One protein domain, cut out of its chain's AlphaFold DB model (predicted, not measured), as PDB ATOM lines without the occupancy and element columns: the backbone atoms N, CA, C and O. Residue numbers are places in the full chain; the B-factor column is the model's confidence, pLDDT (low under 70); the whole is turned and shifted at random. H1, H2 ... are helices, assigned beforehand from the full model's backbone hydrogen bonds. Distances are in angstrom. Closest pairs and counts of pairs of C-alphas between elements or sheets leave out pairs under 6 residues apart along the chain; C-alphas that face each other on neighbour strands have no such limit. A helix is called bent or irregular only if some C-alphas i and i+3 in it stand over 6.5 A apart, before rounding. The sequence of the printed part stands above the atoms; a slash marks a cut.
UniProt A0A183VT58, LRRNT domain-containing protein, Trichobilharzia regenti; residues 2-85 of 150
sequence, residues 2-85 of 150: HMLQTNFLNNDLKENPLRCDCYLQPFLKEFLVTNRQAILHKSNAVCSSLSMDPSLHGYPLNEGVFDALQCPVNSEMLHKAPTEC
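AT A GLANCE: This is residues 2 to 85 of the 150 residues of the protein "LRRNT domain-containing protein" of Trichobilharzia regenti (UniProt A0A183VT58). Little regular structure: three short helices, H3 packed on H1 with H2 near both, and long loops around them. The last loop swings out, residues 73 to 78 sticking out, and returns near the first residue. The 84 printed residues, 22 of them in H1, H2 and H3 in that order, are all helix in class with no named strand; the whole is compact, radius of gyration of the C-alphas 12.7 A, spanning 37 by 26 by 25 A.

IN THESE COORDINATES: After residues 2 to 21, H1 is residues 22 to 33, 16.9 A long, from C-alpha 22 at (-17.686, 25.708, -36.413). It is only just irregular: C-alphas 23 and 26 are 6.8 A apart. H2 is residues 37 to 42, 8.6 A. H3 is residues 63 to 66, 5.4 A, ending at C-alpha 66 (-25.220, 25.668, -32.048).

HOW THE PARTS SIT: H1 and H3 touch, closest C-alphas Gln 25 and Phe 66, 6.4 A. H1 and H2 are close but not clearly touching, closest C-alphas Phe 31 and Gln 37, 5.7 A, about perpendicular at 75 degrees. Every O i to N i+4 pair is within hydrogen-bond range in H2, 5 of 8 in H1; H3 is too short for one.

THE WHOLE: The C-alphas farthest apart, Asn 10 and Asn 74, are 38.2 A apart. The printed part has no cut; H2 to H3 is a long link. Residues 2 to 12 and 74 to 85 have pLDDT under 70.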
ATOM      1  N   HIS A   2     -21.974  16.987 -47.986       39.97
ATOM      2  CA  HIS A   2     -21.879  15.526 -48.030       39.97
ATOM      3  C   HIS A   2     -21.548  15.027 -46.620       39.97
ATOM      4  O   HIS A   2     -20.406  14.719 -46.330       39.97
ATOM      5  N   MET A   3     -22.554  15.000 -45.740       43.25
ATOM      6  CA  MET A   3     -22.548  14.189 -44.508       43.25
ATOM      7  C   MET A   3     -23.335  12.889 -44.724       43.25
ATOM      8  O   MET A   3     -24.109  12.453 -43.879       43.25
ATOM      9  N   LEU A   4     -23.214  12.300 -45.910       45.50
ATOM     10  CA  LEU A   4     -24.022  11.155 -46.309       45.50
ATOM     11  C   LEU A   4     -23.103  10.032 -46.747       45.50
ATOM     12  O   LEU A   4     -23.000   9.780 -47.943       45.50
ATOM     13  N   GLN A   5     -22.427   9.367 -45.808       50.00
ATOM     14  CA  GLN A   5     -21.883   8.055 -46.160       50.00
ATOM     15  C   GLN A   5     -21.699   7.031 -45.047       50.00
ATOM     16  O   GLN A   5     -21.133   5.982 -45.324       50.00
ATOM     17  N   THR A   6     -22.257   7.236 -43.851       48.41
ATOM     18  CA  THR A   6     -22.308   6.131 -42.879       48.41
ATOM     19  C   THR A   6     -23.706   5.758 -42.402       48.41
ATOM     20  O   THR A   6     -23.975   4.569 -42.410       48.41
ATOM     21  N   ASN A   7     -24.639   6.684 -42.102       52.97
ATOM     22  CA  ASN A   7     -25.961   6.259 -41.578       52.97
ATOM     23  C   ASN A   7     -27.194   7.141 -41.877       52.97
ATOM     24  O   ASN A   7     -28.265   6.867 -41.353       52.97
ATOM     25  N   PHE A   8     -27.135   8.149 -42.757       59.78
ATOM     26  CA  PHE A   8     -28.319   9.000 -43.019       59.78
ATOM     27  C   PHE A   8     -29.441   8.321 -43.839       59.78
ATOM     28  O   PHE A   8     -30.394   8.979 -44.272       59.78
ATOM     29  N   LEU A   9     -29.372   7.006 -44.070       52.25
ATOM     30  CA  LEU A   9     -30.536   6.271 -44.554       52.25
ATOM     31  C   LEU A   9     -31.650   6.404 -43.500       52.25
ATOM     32  O   LEU A   9     -31.496   5.964 -42.368       52.25
ATOM     33  N   ASN A  10     -32.778   7.006 -43.883       59.66
ATOM     34  CA  ASN A  10     -33.963   7.269 -43.044       59.66
ATOM     35  C   ASN A  10     -33.897   8.477 -42.082       59.66
ATOM     36  O   ASN A  10     -34.725   8.560 -41.174       59.66
ATOM     37  N   ASN A  11     -33.015   9.457 -42.320       66.44
ATOM     38  CA  ASN A  11     -32.822  10.636 -41.451       66.44
ATOM     39  C   ASN A  11     -32.295  10.297 -40.044       66.44
ATOM     40  O   ASN A  11     -32.548  11.047 -39.097       66.44
ATOM     41  N   ASP A  12     -31.593   9.175 -39.897       69.94
ATOM     42  CA  ASP A  12     -30.909   8.842 -38.654       69.94
ATOM     43  C   ASP A  12     -29.482   9.415 -38.659       69.94
ATOM     44  O   ASP A  12     -28.751   9.346 -39.646       69.94
ATOM     45  N   LEU A  13     -29.105  10.036 -37.549       78.19
ATOM     46  CA  LEU A  13     -27.787  10.632 -37.324       78.19
ATOM     47  C   LEU A  13     -27.053   9.933 -36.174       78.19
ATOM     48  O   LEU A  13     -25.887  10.253 -35.923       78.19
ATOM     49  N   LYS A  14     -27.691   8.966 -35.501       77.12
ATOM     50  CA  LYS A  14     -27.075   8.158 -34.449       77.12
ATOM     51  C   LYS A  14     -25.801   7.482 -34.964       77.12
ATOM     52  O   LYS A  14     -25.683   7.169 -36.147       77.12
ATOM     53  N   GLU A  15     -24.845   7.260 -34.064       74.00
ATOM     54  CA  GLU A  15     -23.609   6.495 -34.330       74.00
ATOM     55  C   GLU A  15     -22.682   7.106 -35.400       74.00
ATOM     56  O   GLU A  15     -21.673   6.506 -35.759       74.00
ATOM     57  N   ASN A  16     -22.958   8.327 -35.873       77.62
ATOM     58  CA  ASN A  16     -22.008   9.073 -36.690       77.62
ATOM     59  C   ASN A  16     -20.989   9.783 -35.780       77.62
ATOM     60  O   ASN A  16     -21.387  10.395 -34.785       77.62
ATOM     61  N   PRO A  17     -19.684   9.759 -36.110       81.06
ATOM     62  CA  PRO A  17     -18.650  10.458 -35.351       81.06
ATOM     63  C   PRO A  17     -18.698  11.968 -35.639       81.06
ATOM     64  O   PRO A  17     -17.840  12.531 -36.317       81.06
ATOM     65  N   LEU A  18     -19.745  12.637 -35.158       86.06
ATOM     66  CA  LEU A  18     -19.988  14.049 -35.431       86.06
ATOM     67  C   LEU A  18     -18.938  14.913 -34.738       86.06
ATOM     68  O   LEU A  18     -18.803  14.887 -33.514       86.06
ATOM     69  N   ARG A  19     -18.188  15.693 -35.511       88.69
ATOM     70  CA  ARG A  19     -17.259  16.687 -34.976       88.69
ATOM     71  C   ARG A  19     -18.021  17.988 -34.725       88.69
ATOM     72  O   ARG A  19     -18.407  18.666 -35.672       88.69
ATOM     73  N   CYS A  20     -18.265  18.312 -33.461       89.88
ATOM     74  CA  CYS A  20     -18.994  19.513 -33.065       89.88
ATOM     75  C   CYS A  20     -18.046  20.702 -32.926       89.88
ATOM     76  O   CYS A  20     -17.497  20.969 -31.862       89.88
ATOM     77  N   ASP A  21     -17.849  21.400 -34.039       87.38
ATOM     78  CA  ASP A  21     -17.091  22.644 -34.149       87.38
ATOM     79  C   ASP A  21     -17.773  23.609 -35.142       87.38
ATOM     80  O   ASP A  21     -18.884  23.352 -35.619       87.38
ATOM     81  N   CYS A  22     -17.116  24.722 -35.489       86.50
ATOM     82  CA  CYS A  22     -17.686  25.708 -36.413       86.50
ATOM     83  C   CYS A  22     -18.053  25.139 -37.802       86.50
ATOM     84  O   CYS A  22     -18.955  25.661 -38.456       86.50
ATOM     85  N   TYR A  23     -17.415  24.059 -38.267       84.12
ATOM     86  CA  TYR A  23     -17.716  23.456 -39.569       84.12
ATOM     87  C   TYR A  23     -19.051  22.701 -39.570       84.12
ATOM     88  O   TYR A  23     -19.634  22.497 -40.636       84.12
ATOM     89  N   LEU A  24     -19.570  22.331 -38.395       86.75
ATOM     90  CA  LEU A  24     -20.893  21.728 -38.232       86.75
ATOM     91  C   LEU A  24     -22.024  22.770 -38.257       86.75
ATOM     92  O   LEU A  24     -23.177  22.419 -38.527       86.75
ATOM     93  N   GLN A  25     -21.716  24.053 -38.028       87.00
ATOM     94  CA  GLN A  25     -22.722  25.120 -37.949       87.00
ATOM     95  C   GLN A  25     -23.621  25.211 -39.187       87.00
ATOM     96  O   GLN A  25     -24.833  25.298 -39.001       87.00
ATOM     97  N   PRO A  26     -23.117  25.174 -40.439       84.56
ATOM     98  CA  PRO A  26     -23.978  25.295 -41.616       84.56
ATOM     99  C   PRO A  26     -24.990  24.153 -41.730       84.56
ATOM    100  O   PRO A  26     -26.145  24.399 -42.070       84.56
ATOM    101  N   PHE A  27     -24.571  22.927 -41.399       85.56
ATOM    102  CA  PHE A  27     -25.449  21.760 -41.364       85.56
ATOM    103  C   PHE A  27     -26.525  21.942 -40.297       85.56
ATOM    104  O   PHE A  27     -27.709  21.899 -40.611       85.56
ATOM    105  N   LEU A  28     -26.133  22.230 -39.053       87.81
ATOM    106  CA  LEU A  28     -27.084  22.384 -37.953       87.81
ATOM    107  C   LEU A  28     -28.060  23.548 -38.207       87.81
ATOM    108  O   LEU A  28     -29.263  23.410 -37.984       87.81
ATOM    109  N   LYS A  29     -27.568  24.654 -38.777       89.06
ATOM    110  CA  LYS A  29     -28.369  25.820 -39.169       89.06
ATOM    111  C   LYS A  29     -29.479  25.461 -40.150       89.06
ATOM    112  O   LYS A  29     -30.577  25.997 -40.023       89.06
ATOM    113  N   GLU A  30     -29.229  24.575 -41.113       86.88
ATOM    114  CA  GLU A  30     -30.257  24.150 -42.067       86.88
ATOM    115  C   GLU A  30     -31.448  23.508 -41.347       86.88
ATOM    116  O   GLU A  30     -32.596  23.856 -41.628       86.88
ATOM    117  N   PHE A  31     -31.197  22.632 -40.372       87.19
ATOM    118  CA  PHE A  31     -32.260  21.978 -39.605       87.19
ATOM    119  C   PHE A  31     -33.033  22.957 -38.722       87.19
ATOM    120  O   PHE A  31     -34.253  22.836 -38.619       87.19
ATOM    121  N   LEU A  32     -32.349  23.933 -38.120       87.31
ATOM    122  CA  LEU A  32     -32.990  24.966 -37.304       87.31
ATOM    123  C   LEU A  32     -33.878  25.877 -38.166       87.31
ATOM    124  O   LEU A  32     -35.059  26.055 -37.874       87.31
ATOM    125  N   VAL A  33     -33.356  26.385 -39.287       89.44
ATOM    126  CA  VAL A  33     -34.082  27.320 -40.167       89.44
ATOM    127  C   VAL A  33     -35.238  26.645 -40.911       89.44
ATOM    128  O   VAL A  33     -36.261  27.277 -41.161       89.44
ATOM    129  N   THR A  34     -35.116  25.360 -41.255       88.56
ATOM    130  CA  THR A  34     -36.183  24.604 -41.940       88.56
ATOM    131  C   THR A  34     -37.183  23.938 -40.990       88.56
ATOM    132  O   THR A  34     -38.023  23.161 -41.446       88.56
ATOM    133  N   ASN A  35     -37.126  24.239 -39.686       84.56
ATOM    134  CA  ASN A  35     -37.987  23.657 -38.651       84.56
ATOM    135  C   ASN A  35     -37.938  22.110 -38.615       84.56
ATOM    136  O   ASN A  35     -38.940  21.422 -38.423       84.56
ATOM    137  N   ARG A  36     -36.746  21.545 -38.829       86.56
ATOM    138  CA  ARG A  36     -36.460  20.101 -38.828       86.56
ATOM    139  C   ARG A  36     -35.793  19.622 -37.538       86.56
ATOM    140  O   ARG A  36     -35.246  18.522 -37.499       86.56
ATOM    141  N   GLN A  37     -35.876  20.392 -36.454       86.31
ATOM    142  CA  GLN A  37     -35.301  20.033 -35.151       86.31
ATOM    143  C   GLN A  37     -35.807  18.689 -34.604       86.31
ATOM    144  O   GLN A  37     -35.066  17.975 -33.935       86.31
ATOM    145  N   ALA A  38     -37.036  18.288 -34.942       85.50
ATOM    146  CA  ALA A  38     -37.577  16.984 -34.563       85.50
ATOM    147  C   ALA A  38     -36.746  15.805 -35.111       85.50
ATOM    148  O   ALA A  38     -36.658  14.772 -34.451       85.50
ATOM    149  N   ILE A  39     -36.111  15.960 -36.281       83.56
ATOM    150  CA  ILE A  39     -35.201  14.953 -36.848       83.56
ATOM    151  C   ILE A  39     -33.931  14.860 -35.994       83.56
ATOM    152  O   ILE A  39     -33.537  13.761 -35.614       83.56
ATOM    153  N   LEU A  40     -33.348  16.005 -35.618       84.06
ATOM    154  CA  LEU A  40     -32.170  16.055 -34.747       84.06
ATOM    155  C   LEU A  40     -32.454  15.388 -33.396       84.06
ATOM    156  O   LEU A  40     -31.740  14.471 -32.999       84.06
ATOM    157  N   HIS A  41     -33.548  15.767 -32.734       84.56
ATOM    158  CA  HIS A  41     -33.924  15.196 -31.440       84.56
ATOM    159  C   HIS A  41     -34.199  13.691 -31.505       84.56
ATOM    160  O   HIS A  41     -33.796  12.964 -30.602       84.56
ATOM    161  N   LYS A  42     -34.870  13.213 -32.562       85.62
ATOM    162  CA  LYS A  42     -35.207  11.792 -32.730       85.62
ATOM    163  C   LYS A  42     -33.995  10.925 -33.078       85.62
ATOM    164  O   LYS A  42     -34.019   9.728 -32.815       85.62
ATOM    165  N   SER A  43     -32.958  11.517 -33.667       83.06
ATOM    166  CA  SER A  43     -31.753  10.793 -34.072       83.06
ATOM    167  C   SER A  43     -30.862  10.352 -32.909       83.06
ATOM    168  O   SER A  43     -29.959   9.553 -33.111       83.06
ATOM    169  N   ASN A  44     -31.055  10.889 -31.696       84.94
ATOM    170  CA  ASN A  44     -30.159  10.660 -30.556       84.94
ATOM    171  C   ASN A  44     -28.668  10.890 -30.894       84.94
ATOM    172  O   ASN A  44     -27.783  10.286 -30.282       84.94
ATOM    173  N   ALA A  45     -28.384  11.743 -31.879       88.06
ATOM    174  CA  ALA A  45     -27.029  12.047 -32.291       88.06
ATOM    175  C   ALA A  45     -26.307  12.856 -31.214       88.06
ATOM    176  O   ALA A  45     -26.871  13.772 -30.609       88.06
ATOM    177  N   VAL A  46     -25.041  12.516 -30.997       91.06
ATOM    178  CA  VAL A  46     -24.175  13.175 -30.023       91.06
ATOM    179  C   VAL A  46     -22.864  13.573 -30.677       91.06
ATOM    180  O   VAL A  46     -22.399  12.947 -31.631       91.06
ATOM    181  N   CYS A  47     -22.257  14.617 -30.143       90.19
ATOM    182  CA  CYS A  47     -20.919  15.043 -30.496       90.19
ATOM    183  C   CYS A  47     -19.890  13.974 -30.106       90.19
ATOM    184  O   CYS A  47     -19.899  13.437 -28.998       90.19
ATOM    185  N   SER A  48     -18.981  13.664 -31.020       88.62
ATOM    186  CA  SER A  48     -17.930  12.665 -30.825       88.62
ATOM    187  C   SER A  48     -16.711  13.242 -30.106       88.62
ATOM    188  O   SER A  48     -16.542  14.462 -30.007       88.62
ATOM    189  N   SER A  49     -15.812  12.351 -29.683       84.94
ATOM    190  CA  SER A  49     -14.501  12.691 -29.114       84.94
ATOM    191  C   SER A  49     -13.554  13.404 -30.090       84.94
ATOM    192  O   SER A  49     -12.528  13.925 -29.665       84.94
ATOM    193  N   LEU A  50     -13.891  13.467 -31.386       81.44
ATOM    194  CA  LEU A  50     -13.137  14.222 -32.397       81.44
ATOM    195  C   LEU A  50     -13.395  15.736 -32.327       81.44
ATOM    196  O   LEU A  50     -12.701  16.520 -32.985       81.44
ATOM    197  N   SER A  51     -14.416  16.154 -31.570       85.38
ATOM    198  CA  SER A  51     -14.746  17.566 -31.359       85.38
ATOM    199  C   SER A  51     -13.612  18.255 -30.608       85.38
ATOM    200  O   SER A  51     -13.051  17.694 -29.666       85.38
ATOM    201  N   MET A  52     -13.268  19.472 -31.030       82.94
ATOM    202  CA  MET A  52     -12.106  20.162 -30.474       82.94
ATOM    203  C   MET A  52     -12.342  20.692 -29.058       82.94
ATOM    204  O   MET A  52     -11.391  20.784 -28.290       82.94
ATOM    205  N   ASP A  53     -13.592  21.010 -28.718       86.81
ATOM    206  CA  ASP A  53     -14.004  21.305 -27.349       86.81
ATOM    207  C   ASP A  53     -14.350  19.990 -26.620       86.81
ATOM    208  O   ASP A  53     -15.343  19.342 -26.975       86.81
ATOM    209  N   PRO A  54     -13.571  19.584 -25.599       87.31
ATOM    210  CA  PRO A  54     -13.856  18.386 -24.812       87.31
ATOM    211  C   PRO A  54     -15.185  18.455 -24.057       87.31
ATOM    212  O   PRO A  54     -15.794  17.422 -23.787       87.31
ATOM    213  N   SER A  55     -15.667  19.659 -23.739       90.75
ATOM    214  CA  SER A  55     -16.941  19.875 -23.039       90.75
ATOM    215  C   SER A  55     -18.138  19.454 -23.886       90.75
ATOM    216  O   SER A  55     -19.214  19.184 -23.355       90.75
ATOM    217  N   LEU A  56     -17.948  19.388 -25.206       90.81
ATOM    218  CA  LEU A  56     -18.965  18.945 -26.143       90.81
ATOM    219  C   LEU A  56     -18.950  17.428 -26.351       90.81
ATOM    220  O   LEU A  56     -19.850  16.923 -27.003       90.81
ATOM    221  N   HIS A  57     -17.994  16.660 -25.823       91.25
ATOM    222  CA  HIS A  57     -17.965  15.204 -26.033       91.25
ATOM    223  C   HIS A  57     -19.201  14.532 -25.417       91.25
ATOM    224  O   HIS A  57     -19.477  14.666 -24.230       91.25
ATOM    225  N   GLY A  58     -19.968  13.808 -26.234       88.88
ATOM    226  CA  GLY A  58     -21.243  13.204 -25.842       88.88
ATOM    227  C   GLY A  58     -22.415  14.188 -25.748       88.88
ATOM    228  O   GLY A  58     -23.524  13.770 -25.416       88.88
ATOM    229  N   TYR A  59     -22.207  15.474 -26.050       92.00
ATOM    230  CA  TYR A  59     -23.267  16.474 -25.986       92.00
ATOM    231  C   TYR A  59     -24.316  16.223 -27.085       92.00
ATOM    232  O   TYR A  59     -23.938  15.970 -28.234       92.00
ATOM    233  N   PRO A  60     -25.626  16.272 -26.778       90.75
ATOM    234  CA  PRO A  60     -26.671  16.038 -27.770       90.75
ATOM    235  C   PRO A  60     -26.659  17.076 -28.894       90.75
ATOM    236  O   PRO A  60     -26.555  18.277 -28.645       90.75
ATOM    237  N   LEU A  61     -26.854  16.621 -30.131       89.31
ATOM    238  CA  LEU A  61     -26.983  17.499 -31.288       89.31
ATOM    239  C   LEU A  61     -28.373  18.160 -31.296       89.31
ATOM    240  O   LEU A  61     -29.358  17.572 -31.741       89.31
ATOM    241  N   ASN A  62     -28.466  19.384 -30.777       88.00
ATOM    242  CA  ASN A  62     -29.702  20.169 -30.681       88.00
ATOM    243  C   ASN A  62     -29.428  21.669 -30.895       88.00
ATOM    244  O   ASN A  62     -28.308  22.061 -31.198       88.00
ATOM    245  N   GLU A  63     -30.437  22.527 -30.741       86.94
ATOM    246  CA  GLU A  63     -30.258  23.983 -30.861       86.94
ATOM    247  C   GLU A  63     -29.210  24.536 -29.881       86.94
ATOM    248  O   GLU A  63     -28.398  25.371 -30.261       86.94
ATOM    249  N   GLY A  64     -29.147  24.012 -28.654       87.25
ATOM    250  CA  GLY A  64     -28.234  24.504 -27.621       87.25
ATOM    251  C   GLY A  64     -26.752  24.289 -27.931       87.25
ATOM    252  O   GLY A  64     -25.919  25.050 -27.447       87.25
ATOM    253  N   VAL A  65     -26.397  23.289 -28.749       90.25
ATOM    254  CA  VAL A  65     -24.996  23.107 -29.162       90.25
ATOM    255  C   VAL A  65     -24.564  24.149 -30.195       90.25
ATOM    256  O   VAL A  65     -23.376  24.425 -30.294       90.25
ATOM    257  N   PHE A  66     -25.503  24.755 -30.935       90.06
ATOM    258  CA  PHE A  66     -25.220  25.668 -32.048       90.06
ATOM    259  C   PHE A  66     -24.345  26.861 -31.642       90.06
ATOM    260  O   PHE A  66     -23.373  27.170 -32.336       90.06
ATOM    261  N   ASP A  67     -24.650  27.479 -30.499       86.81
ATOM    262  CA  ASP A  67     -23.921  28.641 -29.973       86.81
ATOM    263  C   ASP A  67     -22.535  28.275 -29.413       86.81
ATOM    264  O   ASP A  67     -21.643  29.123 -29.318       86.81
ATOM    265  N   ALA A  68     -22.327  27.001 -29.072       89.00
ATOM    266  CA  ALA A  68     -21.056  26.485 -28.570       89.00
ATOM    267  C   ALA A  68     -20.083  26.079 -29.693       89.00
ATOM    268  O   ALA A  68     -18.900  25.858 -29.439       89.00
ATOM    269  N   LEU A  69     -20.544  25.992 -30.946       89.25
ATOM    270  CA  LEU A  69     -19.714  25.598 -32.083       89.25
ATOM    271  C   LEU A  69     -18.711  26.707 -32.437       89.25
ATOM    272  O   LEU A  69     -19.056  27.698 -33.077       89.25
ATOM    273  N   GLN A  70     -17.447  26.527 -32.051       85.94
ATOM    274  CA  GLN A  70     -16.382  27.507 -32.282       85.94
ATOM    275  C   GLN A  70     -15.132  26.859 -32.885       85.94
ATOM    276  O   GLN A  70     -14.843  25.683 -32.668       85.94
ATOM    277  N   CYS A  71     -14.384  27.645 -33.659       80.50
ATOM    278  CA  CYS A  71     -13.057  27.295 -34.157       80.50
ATOM    279  C   CYS A  71     -12.037  28.329 -33.663       80.50
ATOM    280  O   CYS A  71     -12.392  29.497 -33.490       80.50
ATOM    281  N   PRO A  72     -10.772  27.940 -33.440       79.00
ATOM    282  CA  PRO A  72      -9.740  28.855 -32.986       79.00
ATOM    283  C   PRO A  72      -9.462  29.928 -34.046       79.00
ATOM    284  O   PRO A  72      -9.329  29.646 -35.237       79.00
ATOM    285  N   VAL A  73      -9.374  31.174 -33.580       70.38
ATOM    286  CA  VAL A  73      -9.312  32.403 -34.393       70.38
ATOM    287  C   VAL A  73      -7.994  32.535 -35.181       70.38
ATOM    288  O   VAL A  73      -7.906  33.325 -36.113       70.38
ATOM    289  N   ASN A  74      -6.974  31.741 -34.847       62.88
ATOM    290  CA  ASN A  74      -5.624  31.799 -35.420       62.88
ATOM    291  C   ASN A  74      -5.337  30.745 -36.506       62.88
ATOM    292  O   ASN A  74      -4.185  30.585 -36.908       62.88
ATOM    293  N   SER A  75      -6.349  30.040 -37.014       55.84
ATOM    294  CA  SER A  75      -6.168  29.195 -38.197       55.84
ATOM    295  C   SER A  75      -6.170  30.047 -39.467       55.84
ATOM    296  O   SER A  75      -7.158  30.102 -40.198       55.84
ATOM    297  N   GLU A  76      -5.020  30.636 -39.796       53.56
ATOM    298  CA  GLU A  76      -4.651  31.085 -41.152       53.56
ATOM    299  C   GLU A  76      -4.497  29.890 -42.133       53.56
ATOM    300  O   GLU A  76      -3.605  29.835 -42.972       53.56
ATOM    301  N   MET A  77      -5.413  28.921 -42.053       53.19
ATOM    302  CA  MET A  77      -5.660  27.842 -43.017       53.19
ATOM    303  C   MET A  77      -7.106  27.942 -43.534       53.19
ATOM    304  O   MET A  77      -7.876  26.985 -43.555       53.19
ATOM    305  N   LEU A  78      -7.458  29.174 -43.900       49.09
ATOM    306  CA  LEU A  78      -8.497  29.623 -44.823       49.09
ATOM    307  C   LEU A  78      -9.416  28.521 -45.411       49.09
ATOM    308  O   LEU A  78      -9.124  27.912 -46.437       49.09
ATOM    309  N   HIS A  79     -10.593  28.372 -44.799       52.00
ATOM    310  CA  HIS A  79     -11.893  28.128 -45.452       52.00
ATOM    311  C   HIS A  79     -12.114  26.891 -46.334       52.00
ATOM    312  O   HIS A  79     -13.199  26.766 -46.909       52.00
ATOM    313  N   LYS A  80     -11.192  25.933 -46.426       47.19
ATOM    314  CA  LYS A  80     -11.542  24.648 -47.033       47.19
ATOM    315  C   LYS A  80     -12.275  23.815 -45.985       47.19
ATOM    316  O   LYS A  80     -11.657  23.129 -45.180       47.19
ATOM    317  N   ALA A  81     -13.610  23.880 -46.000       47.72
ATOM    318  CA  ALA A  81     -14.410  22.775 -45.479       47.72
ATOM    319  C   ALA A  81     -13.789  21.472 -46.019       47.72
ATOM    320  O   ALA A  81     -13.379  21.476 -47.194       47.72
ATOM    321  N   PRO A  82     -13.681  20.396 -45.215       50.66
ATOM    322  CA  PRO A  82     -13.242  19.106 -45.728       50.66
ATOM    323  C   PRO A  82     -14.076  18.840 -46.976       50.66
ATOM    324  O   PRO A  82     -15.304  18.781 -46.913       50.66
ATOM    325  N   THR A  83     -13.430  18.870 -48.142       49.12
ATOM    326  CA  THR A  83     -14.163  18.841 -49.418       49.12
ATOM    327  C   THR A  83     -14.775  17.456 -49.624       49.12
ATOM    328  O   THR A  83     -15.689  17.289 -50.422       49.12
ATOM    329  N   GLU A  84     -14.322  16.492 -48.825       44.62
ATOM    330  CA  GLU A  84     -14.755  15.114 -48.809       44.62
ATOM    331  C   GLU A  84     -14.780  14.626 -47.357       44.62
ATOM    332  O   GLU A  84     -13.890  14.953 -46.562       44.62
ATOM    333  N   CYS A  85     -15.787  13.817 -47.018       45.69
ATOM    334  CA  CYS A  85     -15.658  12.849 -45.937       45.69
ATOM    335  C   CYS A  85     -14.570  11.866 -46.366       45.69
ATOM    336  O   CYS A  85     -14.857  10.832 -46.961       45.69
TER     337      CYS A  85